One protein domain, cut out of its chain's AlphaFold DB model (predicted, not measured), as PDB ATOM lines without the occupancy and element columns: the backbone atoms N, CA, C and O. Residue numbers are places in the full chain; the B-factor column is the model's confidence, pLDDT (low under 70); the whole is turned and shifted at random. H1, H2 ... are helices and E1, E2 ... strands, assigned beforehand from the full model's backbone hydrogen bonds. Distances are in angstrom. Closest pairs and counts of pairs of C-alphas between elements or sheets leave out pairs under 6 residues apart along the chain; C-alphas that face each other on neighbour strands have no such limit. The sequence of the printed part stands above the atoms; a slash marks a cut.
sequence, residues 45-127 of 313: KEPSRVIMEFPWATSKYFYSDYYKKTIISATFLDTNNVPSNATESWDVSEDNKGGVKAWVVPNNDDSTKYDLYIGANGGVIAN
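Overview. This is residues 45 to 127 of the 313 residues of the protein "PF03382 family protein" of Firmicutes bacterium CAG:822 (UniProt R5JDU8). With little regular structure, this domain is one small twisted sheet of four strands, grazed by the short helix H1, with an unnamed stretch, residues 45 to 64, looping away from it. Of 83 printed residues, 29 are in named elements, in the order H1, E1, E2, E3, E4: mixed, helices and strands. The mixed sheet runs E1 E4 E3 E2. The whole is compact, with a radius of gyration of the C-alphas of 12.6 A, and spans 33 by 32 by 17 A.

Along the chain. Find C-alpha 71 at (73.708, 78.082, 99.052), where E1, residues 71 to 77, begins its 16.8 A. E4, residues 114 to 119, 16.1 A, ends at (59.386, 78.846, 106.840). E3 is residues 101 to 106, 16.9 A; E2 is 88 to 91, 10.7 A; H1 is 65 to 70, 8.5 A.

Arrangement. E2, E3 and E4 form a meander, each strand the antiparallel neighbour of the one before, in two hairpins: look at N 90 and O 102, 2.8 A, and N 119 and O 101, 2.8 A. E1 is parallel to E4, at 22 degrees, with N 75 and O 116 2.8 A apart. H1, its O i to N i+4 pairs within hydrogen-bond range, only grazes the sheet with residues 67 to 70.

Size, cuts and confidence. The farthest C-alphas, Asp 95 and Asp 109, are 35.2 A apart. The printed part has no cut and no long link. Residues 45 and 47 to 64 have pLDDT under 70.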
ATOM      1  N   LYS A  45      50.320  75.741 104.623       68.00
ATOM      2  CA  LYS A  45      50.222  75.452 103.196       68.00
ATOM      3  C   LYS A  45      51.464  74.726 102.743       68.00
ATOM      4  O   LYS A  45      52.542  74.942 103.290       68.00
ATOM      5  N   GLU A  46      51.291  73.902 101.728       71.50
ATOM      6  CA  GLU A  46      52.379  73.146 101.138       71.50
ATOM      7  C   GLU A  46      53.333  74.092 100.396       71.50
ATOM      8  O   GLU A  46      52.875  75.078  99.793       71.50
ATOM      9  N   PRO A  47      54.657  73.871 100.434       67.69
ATOM     10  CA  PRO A  47      55.539  74.530  99.508       67.69
ATOM     11  C   PRO A  47      55.237  73.973  98.112       67.69
ATOM     12  O   PRO A  47      55.180  72.766  97.891       67.69
ATOM     13  N   SER A  48      55.090  74.857  97.132       63.56
ATOM     14  CA  SER A  48      55.391  74.491  95.753       63.56
ATOM     15  C   SER A  48      56.805  73.918  95.691       63.56
ATOM     16  O   SER A  48      57.670  74.330  96.469       63.56
ATOM     17  N   ARG A  49      57.051  73.003  94.747       63.38
ATOM     18  CA  ARG A  49      58.390  72.452  94.514       63.38
ATOM     19  C   ARG A  49      59.404  73.600  94.442       63.38
ATOM     20  O   ARG A  49      59.344  74.441  93.544       63.38
ATOM     21  N   VAL A  50      60.285  73.654  95.440       56.31
ATOM     22  CA  VAL A  50      61.271  74.733  95.613       56.31
ATOM     23  C   VAL A  50      62.290  74.709  94.465       56.31
ATOM     24  O   VAL A  50      62.831  75.748  94.092       56.31
ATOM     25  N   ILE A  51      62.478  73.535  93.851       53.56
ATOM     26  CA  ILE A  51      63.358  73.275  92.713       53.56
ATOM     27  C   ILE A  51      62.562  72.559  91.598       53.56
ATOM     28  O   ILE A  51      61.570  71.879  91.843       53.56
ATOM     29  N   MET A  52      62.953  72.816  90.348       56.91
ATOM     30  CA  MET A  52      62.212  72.533  89.108       56.91
ATOM     31  C   MET A  52      61.916  71.057  88.821       56.91
ATOM     32  O   MET A  52      62.682  70.175  89.182       56.91
ATOM     33  N   GLU A  53      60.881  70.841  88.005       46.88
ATOM     34  CA  GLU A  53      60.412  69.540  87.507       46.88
ATOM     35  C   GLU A  53      61.344  68.893  86.455       46.88
ATOM     36  O   GLU A  53      61.374  67.673  86.353       46.88
ATOM     37  N   PHE A  54      62.143  69.675  85.703       51.09
ATOM     38  CA  PHE A  54      63.088  69.156  84.695       51.09
ATOM     39  C   PHE A  54      64.274  70.107  84.413       51.09
ATOM     40  O   PHE A  54      64.118  71.321  84.563       51.09
ATOM     41  N   PRO A  55      65.421  69.602  83.893       51.56
ATOM     42  CA  PRO A  55      66.573  70.414  83.461       51.56
ATOM     43  C   PRO A  55      66.287  71.436  82.343       51.56
ATOM     44  O   PRO A  55      67.112  72.308  82.092       51.56
ATOM     45  N   TRP A  56      65.149  71.315  81.651       50.69
ATOM     46  CA  TRP A  56      64.756  72.125  80.487       50.69
ATOM     47  C   TRP A  56      63.410  72.847  80.662       50.69
ATOM     48  O   TRP A  56      62.941  73.511  79.737       50.69
ATOM     49  N   ALA A  57      62.779  72.738  81.835       46.69
ATOM     50  CA  ALA A  57      61.668  73.618  82.183       46.69
ATOM     51  C   ALA A  57      62.196  75.049  82.413       46.69
ATOM     52  O   ALA A  57      63.397  75.262  82.571       46.69
ATOM     53  N   THR A  58      61.318  76.048  82.456       44.53
ATOM     54  CA  THR A  58      61.630  77.339  83.079       44.53
ATOM     55  C   THR A  58      61.218  77.273  84.548       44.53
ATOM     56  O   THR A  58      60.203  76.689  84.920       44.53
ATOM     57  N   SER A  59      62.080  77.774  85.413       51.53
ATOM     58  CA  SER A  59      62.021  77.629  86.868       51.53
ATOM     59  C   SER A  59      61.086  78.618  87.532       51.53
ATOM     60  O   SER A  59      60.855  79.713  87.021       51.53
ATOM     61  N   LYS A  60      60.633  78.258  88.738       57.88
ATOM     62  CA  LYS A  60      59.975  79.199  89.644       57.88
ATOM     63  C   LYS A  60      60.962  79.812  90.653       57.88
ATOM     64  O   LYS A  60      60.990  81.034  90.756       57.88
ATOM     65  N   TYR A  61      61.816  79.006  91.308       64.69
ATOM     66  CA  TYR A  61      62.789  79.445  92.334       64.69
ATOM     67  C   TYR A  61      64.155  78.716  92.212       64.69
ATOM     68  O   TYR A  61      64.231  77.655  91.598       64.69
ATOM     69  N   PHE A  62      65.245  79.328  92.713       68.81
ATOM     70  CA  PHE A  62      66.634  78.796  92.761       68.81
ATOM     71  C   PHE A  62      67.212  78.226  91.449       68.81
ATOM     72  O   PHE A  62      68.021  77.298  91.435       68.81
ATOM     73  N   TYR A  63      66.800  78.805  90.323       59.28
ATOM     74  CA  TYR A  63      67.158  78.342  88.982       59.28
ATOM     75  C   TYR A  63      68.622  78.463  88.624       59.28
ATOM     76  O   TYR A  63      69.172  77.607  87.935       59.28
ATOM     77  N   SER A  64      69.206  79.603  88.983       64.44
ATOM     78  CA  SER A  64      70.518  79.952  88.502       64.44
ATOM     79  C   SER A  64      71.512  78.965  89.090       64.44
ATOM     80  O   SER A  64      71.498  78.667  90.287       64.44
ATOM     81  N   ASP A  65      72.438  78.527  88.243       71.25
ATOM     82  CA  ASP A  65      73.666  77.865  88.674       71.25
ATOM     83  C   ASP A  65      74.331  78.600  89.840       71.25
ATOM     84  O   ASP A  65      75.008  77.972  90.644       71.25
ATOM     85  N   TYR A  66      74.117  79.916  89.940       82.06
ATOM     86  CA  TYR A  66      74.531  80.724  91.073       82.06
ATOM     87  C   TYR A  66      74.027  80.150  92.401       82.06
ATOM     88  O   TYR A  66      74.848  79.654  93.160       82.06
ATOM     89  N   TYR A  67      72.714  80.127  92.666       84.44
ATOM     90  CA  TYR A  67      72.207  79.700  93.977       84.44
ATOM     91  C   TYR A  67      72.503  78.235  94.294       84.44
ATOM     92  O   TYR A  67      72.845  77.913  95.427       84.44
ATOM     93  N   LYS A  68      72.483  77.353  93.290       84.25
ATOM     94  CA  LYS A  68      72.890  75.948  93.472       84.25
ATOM     95  C   LYS A  68      74.357  75.796  93.892       84.25
ATOM     96  O   LYS A  68      74.695  74.828  94.566       84.25
ATOM     97  N   LYS A  69      75.227  76.732  93.494       88.44
ATOM     98  CA  LYS A  69      76.671  76.745  93.802       88.44
ATOM     99  C   LYS A  69      77.035  77.658  94.985       88.44
ATOM    100  O   LYS A  69      78.196  77.654  95.413       88.44
ATOM    101  N   THR A  70      76.094  78.449  95.505       93.06
ATOM    102  CA  THR A  70      76.352  79.418  96.586       93.06
ATOM    103  C   THR A  70      75.553  79.180  97.862       93.06
ATOM    104  O   THR A  70      76.008  79.632  98.906       93.06
ATOM    105  N   ILE A  71      74.426  78.462  97.828       94.44
ATOM    106  CA  ILE A  71      73.708  78.082  99.052       94.44
ATOM    107  C   ILE A  71      74.422  76.901  99.709       94.44
ATOM    108  O   ILE A  71      74.525  75.840  99.095       94.44
ATOM    109  N   ILE A  72      74.890  77.096 100.944       96.94
ATOM    110  CA  ILE A  72      75.661  76.090 101.695       96.94
ATOM    111  C   ILE A  72      74.889  75.471 102.859       96.94
ATOM    112  O   ILE A  72      75.185  74.350 103.265       96.94
ATOM    113  N   SER A  73      73.860  76.147 103.363       97.38
ATOM    114  CA  SER A  73      72.984  75.609 104.399       97.38
ATOM    115  C   SER A  73      71.518  75.855 104.060       97.38
ATOM    116  O   SER A  73      71.186  76.805 103.345       97.38
ATOM    117  N   ALA A  74      70.637  74.996 104.566       97.00
ATOM    118  CA  ALA A  74      69.195  75.191 104.519       97.00
ATOM    119  C   ALA A  74      68.579  74.956 105.904       97.00
ATOM    120  O   ALA A  74      68.886  73.963 106.558       97.00
ATOM    121  N   THR A  75      67.688  75.842 106.347       98.00
ATOM    122  CA  THR A  75      67.033  75.748 107.660       98.00
ATOM    123  C   THR A  75      65.521  75.924 107.544       98.00
ATOM    124  O   THR A  75      65.051  76.905 106.964       98.00
ATOM    125  N   PHE A  76      64.751  75.008 108.136       96.25
ATOM    126  CA  PHE A  76      63.297  75.128 108.243       96.25
ATOM    127  C   PHE A  76      62.872  75.823 109.533       96.25
ATOM    128  O   PHE A  76      63.432  75.578 110.605       96.25
ATOM    129  N   LEU A  77      61.866  76.690 109.427       96.06
ATOM    130  CA  LEU A  77      61.391  77.537 110.517       96.06
ATOM    131  C   LEU A  77      59.865  77.488 110.656       96.06
ATOM    132  O   LEU A  77      59.129  77.359 109.677       96.06
ATOM    133  N   ASP A  78      59.393  77.697 111.880       93.94
ATOM    134  CA  ASP A  78      57.978  77.835 112.242       93.94
ATOM    135  C   ASP A  78      57.426  79.253 112.015       93.94
ATOM    136  O   ASP A  78      56.366  79.611 112.536       93.94
ATOM    137  N   THR A  79      58.127  80.067 111.222       92.88
ATOM    138  CA  THR A  79      57.738  81.430 110.866       92.88
ATOM    139  C   THR A  79      57.983  81.709 109.391       92.88
ATOM    140  O   THR A  79      58.978  81.277 108.819       92.88
ATOM    141  N   ASN A  80      57.101  82.491 108.769       92.19
ATOM    142  CA  ASN A  80      57.317  83.048 107.430       92.19
ATOM    143  C   ASN A  80      57.805  84.511 107.452       92.19
ATOM    144  O   ASN A  80      57.733  85.199 106.429       92.19
ATOM    145  N   ASN A  81      58.282  85.002 108.601       94.75
ATOM    146  CA  ASN A  81      58.812  86.355 108.740       94.75
ATOM    147  C   ASN A  81      60.195  86.463 108.090       94.75
ATOM    148  O   ASN A  81      61.195  86.013 108.644       94.75
ATOM    149  N   VAL A  82      60.248  87.113 106.929       96.62
ATOM    150  CA  VAL A  82      61.505  87.399 106.232       96.62
ATOM    151  C   VAL A  82      62.226  88.555 106.944       96.62
ATOM    152  O   VAL A  82      61.636  89.631 107.088       96.62
ATOM    153  N   PRO A  83      63.482  88.377 107.390       96.75
ATOM    154  CA  PRO A  83      64.223  89.421 108.082       96.75
ATOM    155  C   PRO A  83      64.711  90.507 107.111       96.75
ATOM    156  O   PRO A  83      64.879  90.279 105.914       96.75
ATOM    157  N   SER A  84      64.985  91.707 107.627       96.38
ATOM    158  CA  SER A  84      65.385  92.861 106.805       96.38
ATOM    159  C   SER A  84      66.762  92.726 106.147       96.38
ATOM    160  O   SER A  84      67.075  93.494 105.244       96.38
ATOM    161  N   ASN A  85      67.597  91.800 106.622       94.88
ATOM    162  CA  ASN A  85      68.907  91.493 106.049       94.88
ATOM    163  C   ASN A  85      68.857  90.387 104.979       94.88
ATOM    164  O   ASN A  85      69.910  90.016 104.464       94.88
ATOM    165  N   ALA A  86      67.677  89.848 104.655       96.50
ATOM    166  CA  ALA A  86      67.538  88.917 103.544       96.50
ATOM    167  C   ALA A  86      67.922  89.604 102.226       96.50
ATOM    168  O   ALA A  86      67.447  90.701 101.926       96.50
ATOM    169  N   THR A  87      68.772  88.952 101.433       94.00
ATOM    170  CA  THR A  87      69.175  89.458 100.113       94.00
ATOM    171  C   THR A  87      68.035  89.313  99.117       94.00
ATOM    172  O   THR A  87      67.719  90.250  98.388       94.00
ATOM    173  N   GLU A  88      67.384  88.151  99.123       92.31
ATOM    174  CA  GLU A  88      66.225  87.847  98.288       92.31
ATOM    175  C   GLU A  88      65.233  86.979  99.065       92.31
ATOM    176  O   GLU A  88      65.598  86.274 100.010       92.31
ATOM    177  N   SER A  89      63.960  87.042  98.670       92.56
ATOM    178  CA  SER A  89      62.904  86.204  99.233       92.56
ATOM    179  C   SER A  89      61.847  85.850  98.196       92.56
ATOM    180  O   SER A  89      61.611  86.590  97.238       92.56
ATOM    181  N   TRP A  90      61.188  84.718  98.415       90.19
ATOM    182  CA  TRP A  90      60.253  84.114  97.481       90.19
ATOM    183  C   TRP A  90      59.018  83.588  98.208       90.19
ATOM    184  O   TRP A  90      59.085  83.093  99.333       90.19
ATOM    185  N   ASP A  91      57.866  83.696  97.550       88.81
ATOM    186  CA  ASP A  91      56.653  82.997  97.966       88.81
ATOM    187  C   ASP A  91      56.661  81.582  97.404       88.81
ATOM    188  O   ASP A  91      56.246  81.348  96.271       88.81
ATOM    189  N   VAL A  92      57.150  80.643  98.202       86.56
ATOM    190  CA  VAL A  92      57.247  79.248  97.786       86.56
ATOM    191  C   VAL A  92      55.989  78.460  98.121       86.56
ATOM    192  O   VAL A  92      56.012  77.254  97.940       86.56
ATOM    193  N   SER A  93      54.890  79.080  98.570       85.75
ATOM    194  CA  SER A  93      53.631  78.355  98.796       85.75
ATOM    195  C   SER A  93      53.002  77.856  97.496       85.75
ATOM    196  O   SER A  93      53.011  78.547  96.478       85.75
ATOM    197  N   GLU A  94      52.401  76.668  97.536       79.94
ATOM    198  CA  GLU A  94      51.718  76.053  96.395       79.94
ATOM    199  C   GLU A  94      50.651  76.988  95.804       79.94
ATOM    200  O   GLU A  94      50.602  77.228  94.593       79.94
ATOM    201  N   ASP A  95      49.862  77.622  96.677       80.25
ATOM    202  CA  ASP A  95      48.786  78.525  96.278       80.25
ATOM    203  C   ASP A  95      49.236  79.962  95.958       80.25
ATOM    204  O   ASP A  95      48.407  80.765  95.521       80.25
ATOM    205  N   ASN A  96      50.529  80.274  96.121       77.31
ATOM    206  CA  ASN A  96      51.139  81.593  95.902       77.31
ATOM    207  C   ASN A  96      50.457  82.720  96.691       77.31
ATOM    208  O   ASN A  96      50.191  83.802  96.157       77.31
ATOM    209  N   LYS A  97      50.103  82.451  97.952       79.94
ATOM    210  CA  LYS A  97      49.507  83.447  98.861       79.94
ATOM    211  C   LYS A  97      50.325  83.654 100.133       79.94
ATOM    212  O   LYS A  97      49.766  84.018 101.167       79.94
ATOM    213  N   GLY A  98      51.627  83.401 100.082       78.81
ATOM    214  CA  GLY A  98      52.582  83.679 101.152       78.81
ATOM    215  C   GLY A  98      52.502  82.734 102.346       78.81
ATOM    216  O   GLY A  98      53.016  83.079 103.408       78.81
ATOM    217  N   GLY A  99      51.855  81.571 102.200       84.50
ATOM    218  CA  GLY A  99      51.739  80.589 103.286       84.50
ATOM    219  C   GLY A  99      53.085  79.994 103.701       84.50
ATOM    220  O   GLY A  99      53.274  79.675 104.868       84.50
ATOM    221  N   VAL A 100      54.025  79.935 102.756       90.75
ATOM    222  CA  VAL A 100      55.404  79.487 102.935       90.75
ATOM    223  C   VAL A 100      56.311  80.499 102.250       90.75
ATOM    224  O   VAL A 100      56.069  80.889 101.103       90.75
ATOM    225  N   LYS A 101      57.347  80.944 102.952       91.88
ATOM    226  CA  LYS A 101      58.364  81.852 102.426       91.88
ATOM    227  C   LYS A 101      59.710  81.155 102.416       91.88
ATOM    228  O   LYS A 101      60.031  80.436 103.353       91.88
ATOM    229  N   ALA A 102      60.487  81.405 101.371       93.69
ATOM    230  CA  ALA A 102      61.908  81.098 101.359       93.69
ATOM    231  C   ALA A 102      62.702  82.396 101.240       93.69
ATOM    232  O   ALA A 102      62.228  83.347 100.615       93.69
ATOM    233  N   TRP A 103      63.890  82.457 101.825       95.00
ATOM    234  CA  TRP A 103      64.787  83.602 101.690       95.00
ATOM    235  C   TRP A 103      66.236  83.190 101.900       95.00
ATOM    236  O   TRP A 103      66.518  82.181 102.541       95.00
ATOM    237  N   VAL A 104      67.147  83.988 101.355       95.44
ATOM    238  CA  VAL A 104      68.590  83.806 101.531       95.44
ATOM    239  C   VAL A 104      69.181  84.972 102.305       95.44
ATOM    240  O   VAL A 104      68.801  86.129 102.107       95.44
ATOM    241  N   VAL A 105      70.129  84.661 103.178       96.75
ATOM    242  CA  VAL A 105      70.944  85.635 103.912       96.75
ATOM    243  C   VAL A 105      72.409  85.361 103.568       96.75
ATOM    244  O   VAL A 105      72.762  84.186 103.447       96.75
ATOM    245  N   PRO A 106      73.263  86.384 103.372       96.38
ATOM    246  CA  PRO A 106      74.692  86.163 103.178       96.38
ATOM    247  C   PRO A 106      75.258  85.379 104.358       96.38
ATOM    248  O   PRO A 106      74.952  85.696 105.509       96.38
ATOM    249  N   ASN A 107      76.060  84.360 104.072       96.44
ATOM    250  CA  ASN A 107      76.672  83.566 105.123       96.44
ATOM    251  C   ASN A 107      77.684  84.424 105.908       96.44
ATOM    252  O   ASN A 107      78.394  85.257 105.339       96.44
ATOM    253  N   ASN A 108      77.719  84.237 107.229       93.88
ATOM    254  CA  ASN A 108      78.548  85.056 108.118       93.88
ATOM    255  C   ASN A 108      80.052  84.795 107.948       93.88
ATOM    256  O   ASN A 108      80.848  85.705 108.180       93.88
ATOM    257  N   ASP A 109      80.425  83.580 107.546       94.62
ATOM    258  CA  ASP A 109      81.817  83.148 107.423       94.62
ATOM    259  C   ASP A 109      82.347  83.337 105.990       94.62
ATOM    260  O   ASP A 109      83.515  83.682 105.801       94.62
ATOM    261  N   ASP A 110      81.487  83.185 104.976       94.56
ATOM    262  CA  ASP A 110      81.810  83.417 103.564       94.56
ATOM    263  C   ASP A 110      80.754  84.296 102.874       94.56
ATOM    264  O   ASP A 110      79.698  83.839 102.441       94.56
ATOM    265  N   SER A 111      81.092  85.573 102.675       90.81
ATOM    266  CA  SER A 111      80.224  86.561 102.011       90.81
ATOM    267  C   SER A 111      79.855  86.245 100.551       90.81
ATOM    268  O   SER A 111      78.995  86.916  99.981       90.81
ATOM    269  N   THR A 112      80.499  85.257  99.918       93.12
ATOM    270  CA  THR A 112      80.144  84.780  98.569       93.12
ATOM    271  C   THR A 112      79.075  83.684  98.586       93.12
ATOM    272  O   THR A 112      78.578  83.279  97.528       93.12
ATOM    273  N   LYS A 113      78.720  83.205  99.782       96.25
ATOM    274  CA  LYS A 113      77.780  82.121 100.041       96.25
ATOM    275  C   LYS A 113      76.539  82.628 100.758       96.25
ATOM    276  O   LYS A 113      76.494  83.747 101.268       96.25
ATOM    277  N   TYR A 114      75.519  81.780 100.780       96.38
ATOM    278  CA  TYR A 114      74.242  82.079 101.405       96.38
ATOM    279  C   TYR A 114      73.753  80.929 102.273       96.38
ATOM    280  O   TYR A 114      73.945  79.754 101.949       96.38
ATOM    281  N   ASP A 115      73.025  81.305 103.315       97.31
ATOM    282  CA  ASP A 115      72.185  80.416 104.102       97.31
ATOM    283  C   ASP A 115      70.736  80.568 103.631       97.31
ATOM    284  O   ASP A 115      70.199  81.681 103.565       97.31
ATOM    285  N   LEU A 116      70.112  79.449 103.266       96.00
ATOM    286  CA  LEU A 116      68.716  79.373 102.853       96.00
ATOM    287  C   LEU A 116      67.827  79.103 104.064       96.00
ATOM    288  O   LEU A 116      68.082  78.213 104.870       96.00
ATOM    289  N   TYR A 117      66.713  79.814 104.137       96.62
ATOM    290  CA  TYR A 117      65.672  79.591 105.127       96.62
ATOM    291  C   TYR A 117      64.347  79.345 104.422       96.62
ATOM    292  O   TYR A 117      64.035  80.019 103.438       96.62
ATOM    293  N   ILE A 118      63.570  78.389 104.923       94.50
ATOM    294  CA  ILE A 118      62.225  78.067 104.439       94.50
ATOM    295  C   ILE A 118      61.308  78.023 105.653       94.50
ATOM    296  O   ILE A 118      61.573  77.295 106.602       94.50
ATOM    297  N   GLY A 119      60.223  78.788 105.654       94.00
ATOM    298  CA  GLY A 119      59.386  78.846 106.840       94.00
ATOM    299  C   GLY A 119      57.938  79.226 106.602       94.00
ATOM    300  O   GLY A 119      57.576  79.899 105.630       94.00
ATOM    301  N   ALA A 120      57.104  78.746 107.518       92.31
ATOM    302  CA  ALA A 120      55.662  78.919 107.556       92.31
ATOM    303  C   ALA A 120      55.198  78.917 109.014       92.31
ATOM    304  O   ALA A 120      55.776  78.224 109.845       92.31
ATOM    305  N   ASN A 121      54.162  79.697 109.332       90.31
ATOM    306  CA  ASN A 121      53.655  79.777 110.703       90.31
ATOM    307  C   ASN A 121      53.138  78.408 111.165       90.31
ATOM    308  O   ASN A 121      52.152  77.918 110.620       90.31
ATOM    309  N   GLY A 122      53.776  77.823 112.181       86.00
ATOM    310  CA  GLY A 122      53.460  76.474 112.672       86.00
ATOM    311  C   GLY A 122      54.206  75.332 111.965       86.00
ATOM    312  O   GLY A 122      53.853  74.169 112.171       86.00
ATOM    313  N   GLY A 123      55.213  75.659 111.152       90.62
ATOM    314  CA  GLY A 123      56.018  74.717 110.377       90.62
ATOM    315  C   GLY A 123      55.551  74.600 108.927       90.62
ATOM    316  O   GLY A 123      54.508  75.121 108.539       90.62
ATOM    317  N   VAL A 124      56.343  73.921 108.109       91.69
ATOM    318  CA  VAL A 124      56.095  73.660 106.690       91.69
ATOM    319  C   VAL A 124      55.538  72.245 106.543       91.69
ATOM    320  O   VAL A 124      56.101  71.304 107.093       91.69
ATOM    321  N   ILE A 125      54.446  72.074 105.796       90.44
ATOM    322  CA  ILE A 125      53.937  70.747 105.411       90.44
ATOM    323  C   ILE A 125      54.470  70.437 104.024       90.44
ATOM    324  O   ILE A 125      54.232  71.222 103.121       90.44
ATOM    325  N   ALA A 126      55.188  69.337 103.846       90.44
ATOM    326  CA  ALA A 126      55.670  68.903 102.543       90.44
ATOM    327  C   ALA A 126      54.500  68.564 101.607       90.44
ATOM    328  O   ALA A 126      53.475  68.042 102.046       90.44
ATOM    329  N   ASN A 127      54.662  68.837 100.315       86.75
ATOM    330  CA  ASN A 127      53.642  68.505  99.331       86.75
ATOM    331  C   ASN A 127      53.643  67.006  98.993       86.75
ATOM    332  O   ASN A 127      54.691  66.357  99.074       86.75
TER     333      ASN A 127